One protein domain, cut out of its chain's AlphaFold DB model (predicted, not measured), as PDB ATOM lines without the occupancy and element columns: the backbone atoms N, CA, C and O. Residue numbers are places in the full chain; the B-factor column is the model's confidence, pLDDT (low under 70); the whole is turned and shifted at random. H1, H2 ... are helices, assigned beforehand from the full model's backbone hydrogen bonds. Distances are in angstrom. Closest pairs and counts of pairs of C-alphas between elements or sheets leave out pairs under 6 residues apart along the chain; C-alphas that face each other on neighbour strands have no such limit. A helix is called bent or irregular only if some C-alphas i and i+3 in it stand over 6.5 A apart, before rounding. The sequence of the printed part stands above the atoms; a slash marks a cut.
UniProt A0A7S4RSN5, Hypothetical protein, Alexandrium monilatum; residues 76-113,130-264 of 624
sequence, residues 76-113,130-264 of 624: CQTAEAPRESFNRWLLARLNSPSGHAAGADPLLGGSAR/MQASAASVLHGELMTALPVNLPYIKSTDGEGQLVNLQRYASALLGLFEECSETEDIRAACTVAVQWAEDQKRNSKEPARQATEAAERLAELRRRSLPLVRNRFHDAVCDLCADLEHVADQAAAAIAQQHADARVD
ATOM      1  N   CYS A  76      15.990 110.903 601.623       91.06
ATOM      2  CA  CYS A  76      16.671 111.996 600.929       91.06
ATOM      3  C   CYS A  76      15.993 113.345 601.220       91.06
ATOM      4  O   CYS A  76      14.877 113.390 601.731       91.06
ATOM      5  N   GLN A  77      16.650 114.450 600.850       88.12
ATOM      6  CA  GLN A  77      16.183 115.816 601.141       88.12
ATOM      7  C   GLN A  77      14.785 116.136 600.588       88.12
ATOM      8  O   GLN A  77      14.074 116.952 601.162       88.12
ATOM      9  N   THR A  78      14.397 115.512 599.474       90.75
ATOM     10  CA  THR A  78      13.113 115.737 598.788       90.75
ATOM     11  C   THR A  78      12.067 114.662 599.092       90.75
ATOM     12  O   THR A  78      10.984 114.690 598.504       90.75
ATOM     13  N   ALA A  79      12.386 113.685 599.948       90.75
ATOM     14  CA  ALA A  79      11.478 112.597 600.275       90.75
ATOM     15  C   ALA A  79      10.359 113.081 601.201       90.75
ATOM     16  O   ALA A  79      10.598 113.655 602.263       90.75
ATOM     17  N   GLU A  80       9.126 112.765 600.822       91.50
ATOM     18  CA  GLU A  80       7.928 113.027 601.611       91.50
ATOM     19  C   GLU A  80       7.089 111.756 601.693       91.50
ATOM     20  O   GLU A  80       7.002 110.991 600.727       91.50
ATOM     21  N   ALA A  81       6.446 111.539 602.841       90.19
ATOM     22  CA  ALA A  81       5.539 110.416 603.022       90.19
ATOM     23  C   ALA A  81       4.390 110.497 601.996       90.19
ATOM     24  O   ALA A  81       3.721 111.535 601.898       90.19
ATOM     25  N   PRO A  82       4.115 109.426 601.226       89.19
ATOM     26  CA  PRO A  82       2.979 109.412 600.324       89.19
ATOM     27  C   PRO A  82       1.691 109.613 601.118       89.19
ATOM     28  O   PRO A  82       1.490 109.023 602.182       89.19
ATOM     29  N   ARG A  83       0.788 110.437 600.588       84.81
ATOM     30  CA  ARG A  83      -0.469 110.769 601.259       84.81
ATOM     31  C   ARG A  83      -1.250 109.497 601.604       84.81
ATOM     32  O   ARG A  83      -1.512 108.678 600.721       84.81
ATOM     33  N   GLU A  84      -1.661 109.376 602.867       85.94
ATOM     34  CA  GLU A  84      -2.448 108.259 603.416       85.94
ATOM     35  C   GLU A  84      -1.732 106.886 603.427       85.94
ATOM     36  O   GLU A  84      -2.353 105.887 603.784       85.94
ATOM     37  N   SER A  85      -0.446 106.803 603.066       89.00
ATOM     38  CA  SER A  85       0.318 105.537 603.042       89.00
ATOM     39  C   SER A  85       0.374 104.846 604.406       89.00
ATOM     40  O   SER A  85       0.130 103.645 604.494       89.00
ATOM     41  N   PHE A  86       0.586 105.606 605.485       91.88
ATOM     42  CA  PHE A  86       0.555 105.086 606.855       91.88
ATOM     43  C   PHE A  86      -0.792 104.439 607.199       91.88
ATOM     44  O   PHE A  86      -0.851 103.334 607.725       91.88
ATOM     45  N   ASN A  87      -1.894 105.102 606.848       89.81
ATOM     46  CA  ASN A  87      -3.244 104.596 607.098       89.81
ATOM     47  C   ASN A  87      -3.530 103.325 606.276       89.81
ATOM     48  O   ASN A  87      -4.166 102.398 606.777       89.81
ATOM     49  N   ARG A  88      -3.033 103.247 605.030       89.06
ATOM     50  CA  ARG A  88      -3.120 102.030 604.200       89.06
ATOM     51  C   ARG A  88      -2.325 100.883 604.795       89.06
ATOM     52  O   ARG A  88      -2.845  99.773 604.861       89.06
ATOM     53  N   TRP A  89      -1.109 101.163 605.250       90.94
ATOM     54  CA  TRP A  89      -0.261 100.211 605.955       90.94
ATOM     55  C   TRP A  89      -0.954  99.686 607.222       90.94
ATOM     56  O   TRP A  89      -1.110  98.476 607.371       90.94
ATOM     57  N   LEU A  90      -1.477 100.574 608.071       91.62
ATOM     58  CA  LEU A  90      -2.168 100.200 609.307       91.62
ATOM     59  C   LEU A  90      -3.419  99.350 609.035       91.62
ATOM     60  O   LEU A  90      -3.625  98.315 609.668       91.62
ATOM     61  N   LEU A  91      -4.232  99.729 608.044       89.00
ATOM     62  CA  LEU A  91      -5.403  98.949 607.637       89.00
ATOM     63  C   LEU A  91      -5.020  97.596 607.026       89.00
ATOM     64  O   LEU A  91      -5.678  96.597 607.318       89.00
ATOM     65  N   ALA A  92      -3.969  97.526 606.208       86.75
ATOM     66  CA  ALA A  92      -3.465  96.259 605.679       86.75
ATOM     67  C   ALA A  92      -2.974  95.342 606.809       86.75
ATOM     68  O   ALA A  92      -3.259  94.144 606.800       86.75
ATOM     69  N   ARG A  93      -2.310  95.908 607.822       88.50
ATOM     70  CA  ARG A  93      -1.836  95.185 609.006       88.50
ATOM     71  C   ARG A  93      -2.994  94.641 609.844       88.50
ATOM     72  O   ARG A  93      -2.983  93.466 610.201       88.50
ATOM     73  N   LEU A  94      -4.033  95.444 610.074       87.56
ATOM     74  CA  LEU A  94      -5.259  95.013 610.756       87.56
ATOM     75  C   LEU A  94      -6.005  93.903 610.014       87.56
ATOM     76  O   LEU A  94      -6.542  92.994 610.638       87.56
ATOM     77  N   ASN A  95      -6.020  93.958 608.683       82.50
ATOM     78  CA  ASN A  95      -6.707  92.968 607.856       82.50
ATOM     79  C   ASN A  95      -5.820  91.766 607.486       82.50
ATOM     80  O   ASN A  95      -6.241  90.915 606.705       82.50
ATOM     81  N   SER A  96      -4.607  91.671 608.034       77.50
ATOM     82  CA  SER A  96      -3.727  90.512 607.857       77.50
ATOM     83  C   SER A  96      -4.132  89.361 608.796       77.50
ATOM     84  O   SER A  96      -4.788  89.602 609.815       77.50
ATOM     85  N   PRO A  97      -3.708  88.108 608.531       68.06
ATOM     86  CA  PRO A  97      -3.969  86.980 609.432       68.06
ATOM     87  C   PRO A  97      -3.492  87.229 610.873       68.06
ATOM     88  O   PRO A  97      -4.174  86.866 611.827       68.06
ATOM     89  N   SER A  98      -2.360  87.922 611.047       64.06
ATOM     90  CA  SER A  98      -1.841  88.312 612.365       64.06
ATOM     91  C   SER A  98      -2.684  89.384 613.066       64.06
ATOM     92  O   SER A  98      -2.695  89.432 614.293       64.06
ATOM     93  N   GLY A  99      -3.408  90.224 612.319       60.16
ATOM     94  CA  GLY A  99      -4.318  91.237 612.861       60.16
ATOM     95  C   GLY A  99      -5.552  90.642 613.542       60.16
ATOM     96  O   GLY A  99      -6.087  91.241 614.468       60.16
ATOM     97  N   HIS A 100      -5.947  89.430 613.147       65.88
ATOM     98  CA  HIS A 100      -7.085  88.699 613.715       65.88
ATOM     99  C   HIS A 100      -6.674  87.652 614.765       65.88
ATOM    100  O   HIS A 100      -7.522  86.917 615.272       65.88
ATOM    101  N   ALA A 101      -5.379  87.554 615.087       66.94
ATOM    102  CA  ALA A 101      -4.880  86.587 616.054       66.94
ATOM    103  C   ALA A 101      -5.427  86.868 617.463       66.94
ATOM    104  O   ALA A 101      -5.614  88.018 617.869       66.94
ATOM    105  N   ALA A 102      -5.646  85.810 618.247       67.44
ATOM    106  CA  ALA A 102      -6.081  85.949 619.632       67.44
ATOM    107  C   ALA A 102      -5.076  86.795 620.438       67.44
ATOM    108  O   ALA A 102      -3.885  86.483 620.498       67.44
ATOM    109  N   GLY A 103      -5.565  87.874 621.055       73.75
ATOM    110  CA  GLY A 103      -4.739  88.820 621.811       73.75
ATOM    111  C   GLY A 103      -3.972  89.843 620.964       73.75
ATOM    112  O   GLY A 103      -3.092  90.510 621.504       73.75
ATOM    113  N   ALA A 104      -4.266  89.968 619.665       85.31
ATOM    114  CA  ALA A 104      -3.822  91.101 618.851       85.31
ATOM    115  C   ALA A 104      -4.461  92.410 619.343       85.31
ATOM    116  O   ALA A 104      -5.638  92.416 619.708       85.31
ATOM    117  N   ASP A 105      -3.709  93.518 619.324       93.12
ATOM    118  CA  ASP A 105      -4.283  94.825 619.655       93.12
ATOM    119  C   ASP A 105      -5.314  95.220 618.579       93.12
ATOM    120  O   ASP A 105      -5.042  95.072 617.384       93.12
ATOM    121  N   PRO A 106      -6.492  95.743 618.959       92.12
ATOM    122  CA  PRO A 106      -7.574  96.018 618.017       92.12
ATOM    123  C   PRO A 106      -7.280  97.136 617.004       92.12
ATOM    124  O   PRO A 106      -8.040  97.276 616.049       92.12
ATOM    125  N   LEU A 107      -6.228  97.944 617.189       93.62
ATOM    126  CA  LEU A 107      -5.821  98.993 616.242       93.62
ATOM    127  C   LEU A 107      -4.446  98.735 615.625       93.62
ATOM    128  O   LEU A 107      -4.266  98.967 614.434       93.62
ATOM    129  N   LEU A 108      -3.483  98.268 616.417       92.44
ATOM    130  CA  LEU A 108      -2.122  97.992 615.953       92.44
ATOM    131  C   LEU A 108      -1.944  96.562 615.425       92.44
ATOM    132  O   LEU A 108      -0.885  96.248 614.885       92.44
ATOM    133  N   GLY A 109      -2.946  95.690 615.549       86.44
ATOM    134  CA  GLY A 109      -2.874  94.292 615.125       86.44
ATOM    135  C   GLY A 109      -1.912  93.447 615.969       86.44
ATOM    136  O   GLY A 109      -1.448  93.851 617.037       86.44
ATOM    137  N   GLY A 110      -1.627  92.232 615.498       72.62
ATOM    138  CA  GLY A 110      -0.702  91.295 616.137       72.62
ATOM    139  C   GLY A 110       0.632  91.183 615.400       72.62
ATOM    140  O   GLY A 110       0.708  91.394 614.187       72.62
ATOM    141  N   SER A 111       1.680  90.792 616.132       64.19
ATOM    142  CA  SER A 111       3.019  90.602 615.567       64.19
ATOM    143  C   SER A 111       3.024  89.516 614.492       64.19
ATOM    144  O   SER A 111       2.685  88.359 614.760       64.19
ATOM    145  N   ALA A 112       3.495  89.865 613.291       53.06
ATOM    146  CA  ALA A 112       3.708  88.920 612.195       53.06
ATOM    147  C   ALA A 112       4.646  87.760 612.595       53.06
ATOM    148  O   ALA A 112       4.525  86.648 612.086       53.06
ATOM    149  N   ARG A 113       5.534  87.988 613.577       46.12
ATOM    150  CA  ARG A 113       6.527  87.017 614.059       46.12
ATOM    151  C   ARG A 113       5.923  85.863 614.874       46.12
ATOM    152  O   ARG A 113       6.572  84.832 615.021       46.12
ATOM    153  N   MET A 130       2.319  86.284 599.288       34.91
ATOM    154  CA  MET A 130       3.577  87.045 599.255       34.91
ATOM    155  C   MET A 130       3.374  88.503 598.784       34.91
ATOM    156  O   MET A 130       4.216  89.360 599.041       34.91
ATOM    157  N   GLN A 131       2.248  88.799 598.120       38.91
ATOM    158  CA  GLN A 131       1.943  90.102 597.506       38.91
ATOM    159  C   GLN A 131       1.167  91.081 598.407       38.91
ATOM    160  O   GLN A 131       0.890  92.194 597.969       38.91
ATOM    161  N   ALA A 132       0.832  90.729 599.653       53.66
ATOM    162  CA  ALA A 132      -0.073  91.550 600.464       53.66
ATOM    163  C   ALA A 132       0.290  91.654 601.957       53.66
ATOM    164  O   ALA A 132      -0.599  91.816 602.790       53.66
ATOM    165  N   SER A 133       1.575  91.588 602.332       70.25
ATOM    166  CA  SER A 133       1.955  92.050 603.675       70.25
ATOM    167  C   SER A 133       1.824  93.576 603.750       70.25
ATOM    168  O   SER A 133       2.085  94.275 602.765       70.25
ATOM    169  N   ALA A 134       1.437  94.111 604.910       80.75
ATOM    170  CA  ALA A 134       1.342  95.557 605.120       80.75
ATOM    171  C   ALA A 134       2.648  96.277 604.727       80.75
ATOM    172  O   ALA A 134       2.620  97.267 603.995       80.75
ATOM    173  N   ALA A 135       3.791  95.714 605.126       84.56
ATOM    174  CA  ALA A 135       5.123  96.179 604.746       84.56
ATOM    175  C   ALA A 135       5.366  96.205 603.223       84.56
ATOM    176  O   ALA A 135       6.003  97.134 602.730       84.56
ATOM    177  N   SER A 136       4.849  95.229 602.466       82.19
ATOM    178  CA  SER A 136       4.977  95.185 601.000       82.19
ATOM    179  C   SER A 136       4.186  96.309 600.324       82.19
ATOM    180  O   SER A 136       4.706  96.985 599.435       82.19
ATOM    181  N   VAL A 137       2.961  96.573 600.803       82.81
ATOM    182  CA  VAL A 137       2.133  97.698 600.333       82.81
ATOM    183  C   VAL A 137       2.864  99.021 600.567       82.81
ATOM    184  O   VAL A 137       3.051  99.799 599.633       82.81
ATOM    185  N   LEU A 138       3.359  99.238 601.790       89.94
ATOM    186  CA  LEU A 138       4.087 100.455 602.141       89.94
ATOM    187  C   LEU A 138       5.380 100.615 601.328       89.94
ATOM    188  O   LEU A 138       5.656 101.700 600.817       89.94
ATOM    189  N   HIS A 139       6.146  99.533 601.164       91.25
ATOM    190  CA  HIS A 139       7.362  99.525 600.354       91.25
ATOM    191  C   HIS A 139       7.065  99.945 598.907       91.25
ATOM    192  O   HIS A 139       7.744 100.816 598.367       91.25
ATOM    193  N   GLY A 140       6.037  99.368 598.272       88.38
ATOM    194  CA  GLY A 140       5.661  99.714 596.897       88.38
ATOM    195  C   GLY A 140       5.292 101.192 596.731       88.38
ATOM    196  O   GLY A 140       5.712 101.836 595.764       88.38
ATOM    197  N   GLU A 141       4.564 101.751 597.696       89.94
ATOM    198  CA  GLU A 141       4.190 103.167 597.695       89.94
ATOM    199  C   GLU A 141       5.391 104.096 597.877       89.94
ATOM    200  O   GLU A 141       5.534 105.072 597.137       89.94
ATOM    201  N   LEU A 142       6.284 103.774 598.816       91.69
ATOM    202  CA  LEU A 142       7.511 104.533 599.049       91.69
ATOM    203  C   LEU A 142       8.419 104.510 597.819       91.69
ATOM    204  O   LEU A 142       8.845 105.563 597.353       91.69
ATOM    205  N   MET A 143       8.648 103.334 597.230       90.94
ATOM    206  CA  MET A 143       9.469 103.210 596.022       90.94
ATOM    207  C   MET A 143       8.898 103.996 594.834       90.94
ATOM    208  O   MET A 143       9.661 104.502 594.016       90.94
ATOM    209  N   THR A 144       7.572 104.131 594.750       89.62
ATOM    210  CA  THR A 144       6.893 104.918 593.707       89.62
ATOM    211  C   THR A 144       6.998 106.426 593.952       89.62
ATOM    212  O   THR A 144       7.047 107.206 592.999       89.62
ATOM    213  N   ALA A 145       7.031 106.844 595.217       90.81
ATOM    214  CA  ALA A 145       7.131 108.247 595.606       90.81
ATOM    215  C   ALA A 145       8.569 108.782 595.622       90.81
ATOM    216  O   ALA A 145       8.764 109.991 595.701       90.81
ATOM    217  N   LEU A 146       9.583 107.920 595.541       92.31
ATOM    218  CA  LEU A 146      10.980 108.340 595.496       92.31
ATOM    219  C   LEU A 146      11.422 108.736 594.071       92.31
ATOM    220  O   LEU A 146      10.943 108.184 593.078       92.31
ATOM    221  N   PRO A 147      12.371 109.683 593.939       92.62
ATOM    222  CA  PRO A 147      13.020 110.457 595.008       92.62
ATOM    223  C   PRO A 147      12.222 111.685 595.478       92.62
ATOM    224  O   PRO A 147      12.638 112.364 596.412       92.62
ATOM    225  N   VAL A 148      11.103 112.000 594.824       93.12
ATOM    226  CA  VAL A 148      10.224 113.117 595.183       93.12
ATOM    227  C   VAL A 148       8.772 112.757 594.892       93.12
ATOM    228  O   VAL A 148       8.434 112.286 593.799       93.12
ATOM    229  N   ASN A 149       7.904 113.007 595.870       89.31
ATOM    230  CA  ASN A 149       6.484 112.728 595.749       89.31
ATOM    231  C   ASN A 149       5.822 113.795 594.861       89.31
ATOM    232  O   ASN A 149       5.802 114.980 595.197       89.31
ATOM    233  N   LEU A 150       5.292 113.390 593.705       88.50
ATOM    234  CA  LEU A 150       4.678 114.323 592.758       88.50
ATOM    235  C   LEU A 150       3.158 114.377 592.955       88.50
ATOM    236  O   LEU A 150       2.506 113.328 592.913       88.50
ATOM    237  N   PRO A 151       2.559 115.575 593.106       85.38
ATOM    238  CA  PRO A 151       1.113 115.707 593.169       85.38
ATOM    239  C   PRO A 151       0.470 115.284 591.847       85.38
ATOM    240  O   PRO A 151       1.046 115.428 590.763       85.38
ATOM    241  N   TYR A 152      -0.766 114.799 591.937       82.81
ATOM    242  CA  TYR A 152      -1.580 114.577 590.752       82.81
ATOM    243  C   TYR A 152      -1.912 115.914 590.090       82.81
ATOM    244  O   TYR A 152      -2.447 116.815 590.732       82.81
ATOM    245  N   ILE A 153      -1.645 115.993 588.791       82.50
ATOM    246  CA  ILE A 153      -1.959 117.132 587.937       82.50
ATOM    247  C   ILE A 153      -2.785 116.617 586.757       82.50
ATOM    248  O   ILE A 153      -2.476 115.559 586.195       82.50
ATOM    249  N   LYS A 154      -3.844 117.347 586.382       77.12
ATOM    250  CA  LYS A 154      -4.683 116.998 585.224       77.12
ATOM    251  C   LYS A 154      -3.823 116.962 583.956       77.12
ATOM    252  O   LYS A 154      -2.888 117.740 583.805       77.12
ATOM    253  N   SER A 155      -4.132 116.073 583.014       75.44
ATOM    254  CA  SER A 155      -3.365 115.964 581.760       75.44
ATOM    255  C   SER A 155      -3.451 117.216 580.883       75.44
ATOM    256  O   SER A 155      -2.616 117.399 580.010       75.44
ATOM    257  N   THR A 156      -4.454 118.063 581.106       78.56
ATOM    258  CA  THR A 156      -4.650 119.341 580.414       78.56
ATOM    259  C   THR A 156      -3.921 120.512 581.074       78.56
ATOM    260  O   THR A 156      -3.832 121.580 580.474       78.56
ATOM    261  N   ASP A 157      -3.401 120.335 582.290       83.88
ATOM    262  CA  ASP A 157      -2.706 121.377 583.048       83.88
ATOM    263  C   ASP A 157      -1.210 121.379 582.701       83.88
ATOM    264  O   ASP A 157      -0.394 120.714 583.343       83.88
ATOM    265  N   GLY A 158      -0.858 122.104 581.635       85.44
ATOM    266  CA  GLY A 158       0.513 122.183 581.128       85.44
ATOM    267  C   GLY A 158       1.513 122.737 582.139       85.44
ATOM    268  O   GLY A 158       2.614 122.200 582.264       85.44
ATOM    269  N   GLU A 159       1.124 123.748 582.917       87.19
ATOM    270  CA  GLU A 159       2.000 124.353 583.918       87.19
ATOM    271  C   GLU A 159       2.306 123.375 585.054       87.19
ATOM    272  O   GLU A 159       3.475 123.170 585.399       87.19
ATOM    273  N   GLY A 160       1.286 122.698 585.587       89.81
ATOM    274  CA  GLY A 160       1.486 121.693 586.624       89.81
ATOM    275  C   GLY A 160       2.332 120.504 586.142       89.81
ATOM    276  O   GLY A 160       3.185 120.017 586.889       89.81
ATOM    277  N   GLN A 161       2.171 120.056 584.886       90.31
ATOM    278  CA  GLN A 161       3.009 118.985 584.321       90.31
ATOM    279  C   GLN A 161       4.476 119.417 584.204       90.31
ATOM    280  O   GLN A 161       5.375 118.643 584.535       90.31
ATOM    281  N   LEU A 162       4.731 120.662 583.792       91.69
ATOM    282  CA  LEU A 162       6.083 121.218 583.742       91.69
ATOM    283  C   LEU A 162       6.715 121.332 585.127       91.69
ATOM    284  O   LEU A 162       7.878 120.971 585.298       91.69
ATOM    285  N   VAL A 163       5.957 121.797 586.123       92.81
ATOM    286  CA  VAL A 163       6.421 121.855 587.517       92.81
ATOM    287  C   VAL A 163       6.783 120.458 588.019       92.81
ATOM    288  O   VAL A 163       7.834 120.290 588.636       92.81
ATOM    289  N   ASN A 164       5.972 119.442 587.719       93.94
ATOM    290  CA  ASN A 164       6.266 118.057 588.085       93.94
ATOM    291  C   ASN A 164       7.528 117.519 587.393       93.94
ATOM    292  O   ASN A 164       8.351 116.882 588.053       93.94
ATOM    293  N   LEU A 165       7.707 117.795 586.096       95.56
ATOM    294  CA  LEU A 165       8.920 117.431 585.357       95.56
ATOM    295  C   LEU A 165      10.167 118.065 585.984       95.56
ATOM    296  O   LEU A 165      11.135 117.358 586.262       95.56
ATOM    297  N   GLN A 166      10.124 119.375 586.245       94.62
ATOM    298  CA  GLN A 166      11.227 120.112 586.867       94.62
ATOM    299  C   GLN A 166      11.553 119.561 588.253       94.62
ATOM    300  O   GLN A 166      12.700 119.217 588.509       94.62
ATOM    301  N   ARG A 167      10.548 119.401 589.125       94.69
ATOM    302  CA  ARG A 167      10.734 118.849 590.478       94.69
ATOM    303  C   ARG A 167      11.418 117.487 590.445       94.69
ATOM    304  O   ARG A 167      12.357 117.262 591.201       94.69
ATOM    305  N   TYR A 168      10.972 116.598 589.558       95.75
ATOM    306  CA  TYR A 168      11.545 115.259 589.437       95.75
ATOM    307  C   TYR A 168      12.990 115.289 588.926       95.75
ATOM    308  O   TYR A 168      13.863 114.654 589.514       95.75
ATOM    309  N   ALA A 169      13.261 116.056 587.867       95.94
ATOM    310  CA  ALA A 169      14.601 116.185 587.301       95.94
ATOM    311  C   ALA A 169      15.589 116.826 588.295       95.94
ATOM    312  O   ALA A 169      16.694 116.318 588.475       95.94
ATOM    313  N   SER A 170      15.183 117.888 588.996       94.56
ATOM    314  CA  SER A 170      15.992 118.530 590.039       94.56
ATOM    315  C   SER A 170      16.268 117.595 591.218       94.56
ATOM    316  O   SER A 170      17.397 117.556 591.703       94.56
ATOM    317  N   ALA A 171      15.281 116.802 591.649       94.12
ATOM    318  CA  ALA A 171      15.479 115.811 592.708       94.12
ATOM    319  C   ALA A 171      16.510 114.742 592.306       94.12
ATOM    320  O   ALA A 171      17.365 114.385 593.111       94.12
ATOM    321  N   LEU A 172      16.485 114.269 591.054       94.25
ATOM    322  CA  LEU A 172      17.486 113.325 590.544       94.25
ATOM    323  C   LEU A 172      18.889 113.945 590.454       94.25
ATOM    324  O   LEU A 172      19.863 113.288 590.820       94.25
ATOM    325  N   LEU A 173      19.001 115.203 590.011       93.00
ATOM    326  CA  LEU A 173      20.280 115.925 589.945       93.00
ATOM    327  C   LEU A 173      20.907 116.144 591.327       93.00
ATOM    328  O   LEU A 173      22.127 116.062 591.451       93.00
ATOM    329  N   GLY A 174      20.085 116.412 592.347       90.12
ATOM    330  CA  GLY A 174      20.539 116.522 593.736       90.12
ATOM    331  C   GLY A 174      20.848 115.171 594.391       90.12
ATOM    332  O   GLY A 174      21.575 115.124 595.378       90.12
ATOM    333  N   LEU A 175      20.305 114.074 593.853       89.88
ATOM    334  CA  LEU A 175      20.482 112.732 594.403       89.88
ATOM    335  C   LEU A 175      21.768 112.046 593.933       89.88
ATOM    336  O   LEU A 175      22.423 111.356 594.718       89.88
ATOM    337  N   PHE A 176      22.073 112.157 592.643       87.94
ATOM    338  CA  PHE A 176      23.173 111.435 592.018       87.94
ATOM    339  C   PHE A 176      24.383 112.342 591.834       87.94
ATOM    340  O   PHE A 176      24.290 113.346 591.137       87.94
ATOM    341  N   GLU A 177      25.522 111.962 592.408       81.06
ATOM    342  CA  GLU A 177      26.808 112.626 592.177       81.06
ATOM    343  C   GLU A 177      27.299 112.413 590.736       81.06
ATOM    344  O   GLU A 177      26.799 111.544 590.013       81.06
ATOM    345  N   GLU A 178      28.261 113.226 590.300       76.62
ATOM    346  CA  GLU A 178      28.863 113.119 588.968       76.62
ATOM    347  C   GLU A 178      29.780 111.898 588.885       76.62
ATOM    348  O   GLU A 178      30.894 111.904 589.404       76.62
ATOM    349  N   CYS A 179      29.310 110.844 588.215       79.44
ATOM    350  CA  CYS A 179      30.112 109.677 587.868       79.44
ATOM    351  C   CYS A 179      29.677 109.092 586.513       79.44
ATOM    352  O   CYS A 179      28.614 109.428 585.985       79.44
ATOM    353  N   SER A 180      30.485 108.188 585.953       77.19
ATOM    354  CA  SER A 180      30.227 107.580 584.636       77.19
ATOM    355  C   SER A 180      28.907 106.803 584.561       77.19
ATOM    356  O   SER A 180      28.328 106.675 583.491       77.19
ATOM    357  N   GLU A 181      28.412 106.282 585.685       80.38
ATOM    358  CA  GLU A 181      27.153 105.521 585.739       80.38
ATOM    359  C   GLU A 181      25.906 106.423 585.733       80.38
ATOM    360  O   GLU A 181      24.811 105.976 585.389       80.38
ATOM    361  N   THR A 182      26.054 107.695 586.118       86.75
ATOM    362  CA  THR A 182      24.948 108.653 586.269       86.75
ATOM    363  C   THR A 182      24.958 109.743 585.197       86.75
ATOM    364  O   THR A 182      23.953 110.443 585.058       86.75
ATOM    365  N   GLU A 183      26.039 109.870 584.419       89.62
ATOM    366  CA  GLU A 183      26.250 110.904 583.394       89.62
ATOM    367  C   GLU A 183      25.069 111.014 582.420       89.62
ATOM    368  O   GLU A 183      24.471 112.082 582.278       89.62
ATOM    369  N   ASP A 184      24.643 109.888 581.846       89.38
ATOM    370  CA  ASP A 184      23.536 109.826 580.887       89.38
ATOM    371  C   ASP A 184      22.203 110.333 581.458       89.38
ATOM    372  O   ASP A 184      21.390 110.941 580.748       89.38
ATOM    373  N   ILE A 185      21.932 110.041 582.734       91.44
ATOM    374  CA  ILE A 185      20.691 110.437 583.411       91.44
ATOM    375  C   ILE A 185      20.783 111.885 583.879       91.44
ATOM    376  O   ILE A 185      19.810 112.623 583.727       91.44
ATOM    377  N   ARG A 186      21.943 112.322 584.381       93.06
ATOM    378  CA  ARG A 186      22.191 113.721 584.746       93.06
ATOM    379  C   ARG A 186      22.056 114.630 583.527       93.06
ATOM    380  O   ARG A 186      21.317 115.607 583.598       93.06
ATOM    381  N   ALA A 187      22.647 114.263 582.390       93.00
ATOM    382  CA  ALA A 187      22.490 114.990 581.131       93.00
ATOM    383  C   ALA A 187      21.012 115.096 580.718       93.00
ATOM    384  O   ALA A 187      20.526 116.181 580.398       93.00
ATOM    385  N   ALA A 188      20.261 113.992 580.802       93.62
ATOM    386  CA  ALA A 188      18.831 113.989 580.506       93.62
ATOM    387  C   ALA A 188      18.015 114.880 581.459       93.62
ATOM    388  O   ALA A 188      17.087 115.558 581.017       93.62
ATOM    389  N   CYS A 189      18.363 114.906 582.750       95.25
ATOM    390  CA  CYS A 189      17.714 115.768 583.735       95.25
ATOM    391  C   CYS A 189      18.007 117.248 583.464       95.25
ATOM    392  O   CYS A 189      17.075 118.048 583.464       95.25
ATOM    393  N   THR A 190      19.257 117.611 583.161       94.88
ATOM    394  CA  THR A 190      19.637 118.987 582.801       94.88
ATOM    395  C   THR A 190      18.865 119.473 581.578       94.88
ATOM    396  O   THR A 190      18.266 120.548 581.615       94.88
ATOM    397  N   VAL A 191      18.788 118.647 580.527       95.94
ATOM    398  CA  VAL A 191      17.995 118.950 579.325       95.94
ATOM    399  C   VAL A 191      16.513 119.120 579.665       95.94
ATOM    400  O   VAL A 191      15.863 120.021 579.141       95.94
ATOM    401  N   ALA A 192      15.958 118.283 580.544       94.50
ATOM    402  CA  ALA A 192      14.556 118.379 580.937       94.50
ATOM    403  C   ALA A 192      14.241 119.649 581.743       94.50
ATOM    404  O   ALA A 192      13.196 120.259 581.511       94.50
ATOM    405  N   VAL A 193      15.131 120.061 582.654       95.25
ATOM    406  CA  VAL A 193      14.991 121.310 583.421       95.25
ATOM    407  C   VAL A 193      15.024 122.514 582.480       95.25
ATOM    408  O   VAL A 193      14.077 123.302 582.492       95.25
ATOM    409  N   GLN A 194      16.042 122.597 581.617       94.38
ATOM    410  CA  GLN A 194      16.194 123.676 580.633       94.38
ATOM    411  C   GLN A 194      14.987 123.758 579.696       94.38
ATOM    412  O   GLN A 194      14.383 124.816 579.539       94.38
ATOM    413  N   TRP A 195      14.565 122.616 579.142       94.44
ATOM    414  CA  TRP A 195      13.386 122.559 578.283       94.44
ATOM    415  C   TRP A 195      12.138 123.066 579.009       94.44
ATOM    416  O   TRP A 195      11.376 123.847 578.445       94.44
ATOM    417  N   ALA A 196      11.921 122.666 580.263       92.50
ATOM    418  CA  ALA A 196      10.745 123.097 581.005       92.50
ATOM    419  C   ALA A 196      10.755 124.603 581.334       92.50
ATOM    420  O   ALA A 196       9.696 125.234 581.320       92.50
ATOM    421  N   GLU A 197      11.926 125.194 581.591       91.81
ATOM    422  CA  GLU A 197      12.085 126.646 581.768       91.81
ATOM    423  C   GLU A 197      11.791 127.409 580.471       91.81
ATOM    424  O   GLU A 197      11.022 128.375 580.479       91.81
ATOM    425  N   ASP A 198      12.311 126.924 579.342       91.19
ATOM    426  CA  ASP A 198      12.036 127.495 578.024       91.19
ATOM    427  C   ASP A 198      10.544 127.435 577.682       91.19
ATOM    428  O   ASP A 198       9.979 128.404 577.166       91.19
ATOM    429  N   GLN A 199       9.879 126.323 578.006       90.06
ATOM    430  CA  GLN A 199       8.442 126.168 577.793       90.06
ATOM    431  C   GLN A 199       7.617 127.125 578.657       90.06
ATOM    432  O   GLN A 199       6.638 127.679 578.155       90.06
ATOM    433  N   LYS A 200       8.009 127.363 579.918       86.38
ATOM    434  CA  LYS A 200       7.357 128.365 580.781       86.38
ATOM    435  C   LYS A 200       7.483 129.781 580.220       86.38
ATOM    436  O   LYS A 200       6.566 130.579 580.381       86.38
ATOM    437  N   ARG A 201       8.601 130.094 579.559       85.62
ATOM    438  CA  ARG A 201       8.868 131.431 579.014       85.62
ATOM    439  C   ARG A 201       8.215 131.681 577.654       85.62
ATOM    440  O   ARG A 201       7.797 132.804 577.386       85.62
ATOM    441  N   ASN A 202       8.165 130.665 576.792       80.81
ATOM    442  CA  ASN A 202       7.939 130.864 575.356       80.81
ATOM    443  C   ASN A 202       6.683 130.178 574.789       80.81
ATOM    444  O   ASN A 202       6.317 130.464 573.646       80.81
ATOM    445  N   SER A 203       6.028 129.266 575.518       75.31
ATOM    446  CA  SER A 203       4.934 128.472 574.942       75.31
ATOM    447  C   SER A 203       3.613 129.238 574.843       75.31
ATOM    448  O   SER A 203       3.220 129.965 575.752       75.31
ATOM    449  N   LYS A 204       2.900 129.024 573.731       74.81
ATOM    450  CA  LYS A 204       1.538 129.529 573.482       74.81
ATOM    451  C   LYS A 204       0.491 128.406 573.395       74.81
ATOM    452  O   LYS A 204      -0.684 128.696 573.199       74.81
ATOM    453  N   GLU A 205       0.902 127.141 573.546       82.31
ATOM    454  CA  GLU A 205       0.045 125.955 573.382       82.31
ATOM    455  C   GLU A 205       0.093 125.037 574.623       82.31
ATOM    456  O   GLU A 205       0.913 124.114 574.691       82.31
ATOM    457  N   PRO A 206      -0.802 125.239 575.608       78.38
ATOM    458  CA  PRO A 206      -0.740 124.533 576.893       78.38
ATOM    459  C   PRO A 206      -1.020 123.024 576.785       78.38
ATOM    460  O   PRO A 206      -0.425 122.235 577.511       78.38
ATOM    461  N   ALA A 207      -1.879 122.589 575.856       81.50
ATOM    462  CA  ALA A 207      -2.235 121.171 575.705       81.50
ATOM    463  C   ALA A 207      -1.083 120.318 575.137       81.50
ATOM    464  O   ALA A 207      -0.817 119.206 575.608       81.50
ATOM    465  N   ARG A 208      -0.367 120.856 574.142       85.25
ATOM    466  CA  ARG A 208       0.817 120.213 573.565       85.25
ATOM    467  C   ARG A 208       1.953 120.167 574.585       85.25
ATOM    468  O   ARG A 208       2.542 119.113 574.801       85.25
ATOM    469  N   GLN A 209       2.183 121.287 575.268       85.81
ATOM    470  CA  GLN A 209       3.142 121.401 576.364       85.81
ATOM    471  C   GLN A 209       2.878 120.370 577.471       85.81
ATOM    472  O   GLN A 209       3.812 119.710 577.922       85.81
ATOM    473  N   ALA A 210       1.617 120.191 577.879       85.88
ATOM    474  CA  ALA A 210       1.241 119.212 578.897       85.88
ATOM    475  C   ALA A 210       1.594 117.775 578.482       85.88
ATOM    476  O   ALA A 210       2.154 117.019 579.277       85.88
ATOM    477  N   THR A 211       1.303 117.419 577.228       88.75
ATOM    478  CA  THR A 211       1.609 116.094 576.667       88.75
ATOM    479  C   THR A 211       3.116 115.845 576.626       88.75
ATOM    480  O   THR A 211       3.588 114.862 577.197       88.75
ATOM    481  N   GLU A 212       3.886 116.768 576.042       91.75
ATOM    482  CA  GLU A 212       5.343 116.635 575.928       91.75
ATOM    483  C   GLU A 212       6.025 116.587 577.310       91.75
ATOM    484  O   GLU A 212       6.942 115.791 577.532       91.75
ATOM    485  N   ALA A 213       5.558 117.384 578.279       91.44
ATOM    486  CA  ALA A 213       6.083 117.365 579.644       91.44
ATOM    487  C   ALA A 213       5.822 116.018 580.339       91.44
ATOM    488  O   ALA A 213       6.719 115.460 580.977       91.44
ATOM    489  N   ALA A 214       4.613 115.470 580.184       90.19
ATOM    490  CA  ALA A 214       4.239 114.182 580.757       90.19
ATOM    491  C   ALA A 214       5.027 113.011 580.140       90.19
ATOM    492  O   ALA A 214       5.418 112.091 580.864       90.19
ATOM    493  N   GLU A 215       5.285 113.042 578.830       92.19
ATOM    494  CA  GLU A 215       6.113 112.050 578.133       92.19
ATOM    495  C   GLU A 215       7.565 112.095 578.609       92.19
ATOM    496  O   GLU A 215       8.133 111.062 578.968       92.19
ATOM    497  N   ARG A 216       8.149 113.296 578.710       94.81
ATOM    498  CA  ARG A 216       9.509 113.481 579.239       94.81
ATOM    499  C   ARG A 216       9.639 113.002 580.680       94.81
ATOM    500  O   ARG A 216      10.621 112.346 581.018       94.81
ATOM    501  N   LEU A 217       8.645 113.282 581.522       94.00
ATOM    502  CA  LEU A 217       8.628 112.808 582.905       94.00
ATOM    503  C   LEU A 217       8.542 111.277 582.972       94.00
ATOM    504  O   LEU A 217       9.254 110.652 583.759       94.00
ATOM    505  N   ALA A 218       7.688 110.662 582.148       91.81
ATOM    506  CA  ALA A 218       7.578 109.207 582.069       91.81
ATOM    507  C   ALA A 218       8.899 108.565 581.616       91.81
ATOM    508  O   ALA A 218       9.321 107.556 582.182       91.81
ATOM    509  N   GLU A 219       9.578 109.185 580.654       92.88
ATOM    510  CA  GLU A 219      10.875 108.733 580.168       92.88
ATOM    511  C   GLU A 219      11.969 108.828 581.234       92.88
ATOM    512  O   GLU A 219      12.687 107.855 581.477       92.88
ATOM    513  N   LEU A 220      12.065 109.967 581.929       94.25
ATOM    514  CA  LEU A 220      13.013 110.134 583.031       94.25
ATOM    515  C   LEU A 220      12.777 109.113 584.144       94.25
ATOM    516  O   LEU A 220      13.735 108.522 584.640       94.25
ATOM    517  N   ARG A 221      11.515 108.856 584.511       93.25
ATOM    518  CA  ARG A 221      11.159 107.812 585.484       93.25
ATOM    519  C   ARG A 221      11.634 106.440 585.028       93.25
ATOM    520  O   ARG A 221      12.290 105.739 585.786       93.25
ATOM    521  N   ARG A 222      11.353 106.071 583.777       92.12
ATOM    522  CA  ARG A 222      11.743 104.775 583.206       92.12
ATOM    523  C   ARG A 222      13.258 104.565 583.234       92.12
ATOM    524  O   ARG A 222      13.709 103.485 583.605       92.12
ATOM    525  N   ARG A 223      14.033 105.592 582.871       92.12
ATOM    526  CA  ARG A 223      15.503 105.535 582.840       92.12
ATOM    527  C   ARG A 223      16.135 105.536 584.230       92.12
ATOM    528  O   ARG A 223      17.104 104.822 584.449       92.12
ATOM    529  N   SER A 224      15.600 106.324 585.162       92.44
ATOM    530  CA  SER A 224      16.160 106.464 586.516       92.44
ATOM    531  C   SER A 224      15.737 105.360 587.488       92.44
ATOM    532  O   SER A 224      16.437 105.132 588.474       92.44
ATOM    533  N   LEU A 225      14.639 104.643 587.212       90.81
ATOM    534  CA  LEU A 225      14.072 103.636 588.113       90.81
ATOM    535  C   LEU A 225      15.089 102.594 588.625       90.81
ATOM    536  O   LEU A 225      15.084 102.351 589.832       90.81
ATOM    537  N   PRO A 226      15.975 101.993 587.800       91.38
ATOM    538  CA  PRO A 226      16.952 101.023 588.297       91.38
ATOM    539  C   PRO A 226      17.929 101.628 589.314       91.38
ATOM    540  O   PRO A 226      18.207 101.009 590.337       91.38
ATOM    541  N   LEU A 227      18.397 102.859 589.077       91.81
ATOM    542  CA  LEU A 227      19.330 103.547 589.976       91.81
ATOM    543  C   LEU A 227      18.659 103.956 591.289       91.81
ATOM    544  O   LEU A 227      19.214 103.746 592.365       91.81
ATOM    545  N   VAL A 228      17.445 104.508 591.205       91.69
ATOM    546  CA  VAL A 228      16.640 104.870 592.381       91.69
ATOM    547  C   VAL A 228      16.353 103.620 593.212       91.69
ATOM    548  O   VAL A 228      16.535 103.633 594.429       91.69
ATOM    549  N   ARG A 229      15.978 102.511 592.563       91.50
ATOM    550  CA  ARG A 229      15.739 101.236 593.241       91.50
ATOM    551  C   ARG A 229      16.988 100.722 593.944       91.50
ATOM    552  O   ARG A 229      16.911 100.446 595.133       91.50
ATOM    553  N   ASN A 230      18.120 100.646 593.252       91.00
ATOM    554  CA  ASN A 230      19.367 100.161 593.844       91.00
ATOM    555  C   ASN A 230      19.819 101.014 595.037       91.00
ATOM    556  O   ASN A 230      20.367 100.480 595.993       91.00
ATOM    557  N   ARG A 231      19.563 102.326 595.007       91.62
ATOM    558  CA  ARG A 231      19.943 103.232 596.094       91.62
ATOM    559  C   ARG A 231      19.069 103.093 597.339       91.62
ATOM    560  O   ARG A 231      19.584 103.183 598.448       91.62
ATOM    561  N   PHE A 232      17.753 102.959 597.167       94.06
ATOM    562  CA  PHE A 232      16.806 103.087 598.280       94.06
ATOM    563  C   PHE A 232      16.193 101.774 598.755       94.06
ATOM    564  O   PHE A 232      15.628 101.764 599.844       94.06
ATOM    565  N   HIS A 233      16.285 100.687 597.985       90.31
ATOM    566  CA  HIS A 233      15.601  99.429 598.293       90.31
ATOM    567  C   HIS A 233      15.859  98.941 599.722       90.31
ATOM    568  O   HIS A 233      14.908  98.703 600.465       90.31
ATOM    569  N   ASP A 234      17.124  98.849 600.130       91.00
ATOM    570  CA  ASP A 234      17.474  98.311 601.448       91.00
ATOM    571  C   ASP A 234      17.048  99.267 602.570       91.00
ATOM    572  O   ASP A 234      16.433  98.844 603.543       91.00
ATOM    573  N   ALA A 235      17.234 100.578 602.382       94.38
ATOM    574  CA  ALA A 235      16.793 101.589 603.344       94.38
ATOM    575  C   ALA A 235      15.262 101.619 603.525       94.38
ATOM    576  O   ALA A 235      14.769 101.841 604.633       94.38
ATOM    577  N   VAL A 236      14.498 101.396 602.449       94.25
ATOM    578  CA  VAL A 236      13.031 101.293 602.499       94.25
ATOM    579  C   VAL A 236      12.605  99.979 603.155       94.25
ATOM    580  O   VAL A 236      11.683  99.993 603.969       94.25
ATOM    581  N   CYS A 237      13.284  98.862 602.872       91.94
ATOM    582  CA  CYS A 237      13.063  97.597 603.579       91.94
ATOM    583  C   CYS A 237      13.293  97.748 605.092       91.94
ATOM    584  O   CYS A 237      12.431  97.357 605.880       91.94
ATOM    585  N   ASP A 238      14.402  98.375 605.489       92.56
ATOM    586  CA  ASP A 238      14.744  98.636 606.889       92.56
ATOM    587  C   ASP A 238      13.728  99.560 607.565       92.56
ATOM    588  O   ASP A 238      13.357  99.338 608.714       92.56
ATOM    589  N   LEU A 239      13.250 100.592 606.861       94.88
ATOM    590  CA  LEU A 239      12.186 101.472 607.345       94.88
ATOM    591  C   LEU A 239      10.896 100.689 607.603       94.88
ATOM    592  O   LEU A 239      10.310 100.830 608.675       94.88
ATOM    593  N   CYS A 240      10.455  99.864 606.649       93.69
ATOM    594  CA  CYS A 240       9.253  99.052 606.818       93.69
ATOM    595  C   CYS A 240       9.397  98.070 607.991       93.69
ATOM    596  O   CYS A 240       8.475  97.947 608.794       93.69
ATOM    597  N   ALA A 241      10.544  97.399 608.124       90.69
ATOM    598  CA  ALA A 241      10.798  96.456 609.214       90.69
ATOM    599  C   ALA A 241      10.843  97.140 610.591       90.69
ATOM    600  O   ALA A 241      10.271  96.631 611.556       90.69
ATOM    601  N   ASP A 242      11.485  98.305 610.677       93.50
ATOM    602  CA  ASP A 242      11.525  99.136 611.881       93.50
ATOM    603  C   ASP A 242      10.118  99.590 612.289       93.50
ATOM    604  O   ASP A 242       9.741  99.468 613.453       93.50
ATOM    605  N   LEU A 243       9.298 100.023 611.327       93.88
ATOM    606  CA  LEU A 243       7.922 100.441 611.594       93.88
ATOM    607  C   LEU A 243       7.066  99.296 612.158       93.88
ATOM    608  O   LEU A 243       6.357  99.490 613.145       93.88
ATOM    609  N   GLU A 244       7.162  98.098 611.576       91.12
ATOM    610  CA  GLU A 244       6.493  96.893 612.089       91.12
ATOM    611  C   GLU A 244       6.958  96.556 613.517       91.12
ATOM    612  O   GLU A 244       6.144  96.196 614.371       91.12
ATOM    613  N   HIS A 245       8.256  96.713 613.799       91.56
ATOM    614  CA  HIS A 245       8.825  96.449 615.117       91.56
ATOM    615  C   HIS A 245       8.330  97.434 616.182       91.56
ATOM    616  O   HIS A 245       7.906  97.006 617.256       91.56
ATOM    617  N   VAL A 246       8.349  98.737 615.893       94.56
ATOM    618  CA  VAL A 246       7.863  99.772 616.822       94.56
ATOM    619  C   VAL A 246       6.359  99.606 617.065       94.56
ATOM    620  O   VAL A 246       5.900  99.724 618.201       94.56
ATOM    621  N   ALA A 247       5.587  99.235 616.039       94.19
ATOM    622  CA  ALA A 247       4.164  98.937 616.184       94.19
ATOM    623  C   ALA A 247       3.896  97.734 617.106       94.19
ATOM    624  O   ALA A 247       2.991  97.784 617.941       94.19
ATOM    625  N   ASP A 248       4.698  96.669 616.995       91.69
ATOM    626  CA  ASP A 248       4.626  95.508 617.888       91.69
ATOM    627  C   ASP A 248       4.952  95.880 619.345       91.69
ATOM    628  O   ASP A 248       4.284  95.407 620.269       91.69
ATOM    629  N   GLN A 249       5.956  96.736 619.563       92.94
ATOM    630  CA  GLN A 249       6.313  97.228 620.897       92.94
ATOM    631  C   GLN A 249       5.184  98.061 621.513       92.94
ATOM    632  O   GLN A 249       4.806  97.823 622.661       92.94
ATOM    633  N   ALA A 250       4.609  98.985 620.740       94.19
ATOM    634  CA  ALA A 250       3.474  99.795 621.166       94.19
ATOM    635  C   ALA A 250       2.264  98.920 621.538       94.19
ATOM    636  O   ALA A 250       1.684  99.086 622.613       94.19
ATOM    637  N   ALA A 251       1.927  97.927 620.709       92.94
ATOM    638  CA  ALA A 251       0.845  96.983 620.992       92.94
ATOM    639  C   ALA A 251       1.079  96.207 622.303       92.94
ATOM    640  O   ALA A 251       0.163  96.062 623.115       92.94
ATOM    641  N   ALA A 252       2.312  95.752 622.550       90.75
ATOM    642  CA  ALA A 252       2.671  95.063 623.789       90.75
ATOM    643  C   ALA A 252       2.574  95.980 625.023       90.75
ATOM    644  O   ALA A 252       2.056  95.557 626.058       90.75
ATOM    645  N   ALA A 253       3.015  97.236 624.908       91.00
ATOM    646  CA  ALA A 253       2.913  98.224 625.981       91.00
ATOM    647  C   ALA A 253       1.449  98.531 626.342       91.00
ATOM    648  O   ALA A 253       1.093  98.563 627.520       91.00
ATOM    649  N   ILE A 254       0.578  98.675 625.339       92.06
ATOM    650  CA  ILE A 254      -0.863  98.893 625.538       92.06
ATOM    651  C   ILE A 254      -1.520  97.678 626.199       92.06
ATOM    652  O   ILE A 254      -2.330  97.838 627.114       92.06
ATOM    653  N   ALA A 255      -1.166  96.461 625.775       89.75
ATOM    654  CA  ALA A 255      -1.676  95.234 626.383       89.75
ATOM    655  C   ALA A 255      -1.280  95.129 627.866       89.75
ATOM    656  O   ALA A 255      -2.124  94.815 628.708       89.75
ATOM    657  N   GLN A 256      -0.026  95.463 628.194       88.50
ATOM    658  CA  GLN A 256       0.451  95.520 629.575       88.50
ATOM    659  C   GLN A 256      -0.310  96.580 630.382       88.50
ATOM    660  O   GLN A 256      -0.825  96.281 631.456       88.50
ATOM    661  N   GLN A 257      -0.489  97.783 629.830       88.25
ATOM    662  CA  GLN A 257      -1.255  98.845 630.482       88.25
ATOM    663  C   GLN A 257      -2.715  98.439 630.726       88.25
ATOM    664  O   GLN A 257      -3.283  98.773 631.763       88.25
ATOM    665  N   HIS A 258      -3.347  97.715 629.798       86.75
ATOM    666  CA  HIS A 258      -4.717  97.226 629.982       86.75
ATOM    667  C   HIS A 258      -4.809  96.172 631.095       86.75
ATOM    668  O   HIS A 258      -5.776  96.183 631.872       86.75
ATOM    669  N   ALA A 259      -3.794  95.308 631.211       84.88
ATOM    670  CA  ALA A 259      -3.666  94.338 632.294       84.88
ATOM    671  C   ALA A 259      -3.449  95.025 633.654       84.88
ATOM    672  O   ALA A 259      -4.167  94.709 634.604       84.88
ATOM    673  N   ASP A 260      -2.554  96.013 633.728       82.12
ATOM    674  CA  ASP A 260      -2.235  96.764 634.951       82.12
ATOM    675  C   ASP A 260      -3.378  97.691 635.384       82.12
ATOM    676  O   ASP A 260      -3.673  97.815 636.570       82.12
ATOM    677  N   ALA A 261      -4.110  98.282 634.434       68.50
ATOM    678  CA  ALA A 261      -5.299  99.097 634.698       68.50
ATOM    679  C   ALA A 261      -6.475  98.293 635.287       68.50
ATOM    680  O   ALA A 261      -7.488  98.872 635.678       68.50
ATOM    681  N   ARG A 262      -6.369  96.959 635.384       60.28
ATOM    682  CA  ARG A 262      -7.266  96.169 636.247       60.28
ATOM    683  C   ARG A 262      -7.029  96.451 637.740       60.28
ATOM    684  O   ARG A 262      -7.888  96.093 638.537       60.28
ATOM    685  N   VAL A 263      -5.908  97.080 638.104       48.81
ATOM    686  CA  VAL A 263      -5.459  97.307 639.486       48.81
ATOM    687  C   VAL A 263      -5.573  98.779 639.923       48.81
ATOM    688  O   VAL A 263      -5.834  99.021 641.097       48.81
ATOM    689  N   ASP A 264      -5.467  99.762 639.015       49.09
ATOM    690  CA  ASP A 264      -5.544 101.198 639.356       49.09
ATOM    691  C   ASP A 264      -6.586 101.949 638.502       49.09
ATOM    692  O   ASP A 264      -6.455 102.070 637.286       49.09
TER     693      ASP A 264
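What this domain is: This is residues 76 to 113 and 130 to 264 of the 624 residues of the protein "Hypothetical protein" of Alexandrium monilatum (UniProt A0A7S4RSN5). One very long helix, H6, bends to join two parts: its first arm packs with H4 and H5 in a three-helix up-and-down bundle, and its second arm runs away from it, with H3 packed on its early part and H1 beside H3. Residues 256 to 264 stick out at the far end. The 173 printed residues hold six named helices, H1 to H6 in chain order, and no named strand; the class is all helix. The whole is loose, with a radius of gyration of the C-alphas of 21.4 A and spans of 73 by 37 by 31 A.

Where its parts are: H6, residues 206 to 260, was assigned as one helix by its hydrogen bonds but is bent: C-alphas 231 and 234 are 7.7 A apart. Arm H6a, residues 206 to 231, is 35.4 A long and irregular, with C-alphas 223 and 226 7.2 A apart and a kink of 47 degrees near residue 224. Arm H6b, residues 234 to 260, is 38.9 A long and ends at C-alpha 260 (-2.235, 96.764, 634.951). H5 is residues 183 to 202, 28.3 A, and H4 residues 158 to 175, 25.8 A. H3 is residues 134 to 145, H2 residues 97 to 100, and H1 residues 85 to 94, beginning at C-alpha 85 (0.318, 105.537, 603.042).

How they stand to each other: H6a and H6b are about perpendicular, at 78 degrees. H6a touches H4, the same way at a shallow tilt of 23 degrees; the closest C-alphas, of Gly 158 and Ala 210, are 3.8 A apart. H4 and H5 form a helical hairpin, closest at C-alphas of Ala 169 and Cys 189, 4.8 A. H6b touches H3 with residues 236 to 244 alone, closest at C-alphas of Ala 135 and Cys 240, 5.4 A. H3 touches H1, closest at C-alphas of Ala 92 and Ala 134, 4.9 A. Every O i to N i+4 pair is within hydrogen-bond range in H1, H3, H4, H5 and H6b, and 20 of 22 in H6a; H2 is too short for such a pair.

The domain as a whole: Residues 114 to 129 are not printed, and C-alphas 113 and 130 are 15.1 A apart across this cut. The link H3 to H4 is long. Confidence is under 70 at residues 97 to 102, 111 to 113, 130 to 132 and 261 to 264.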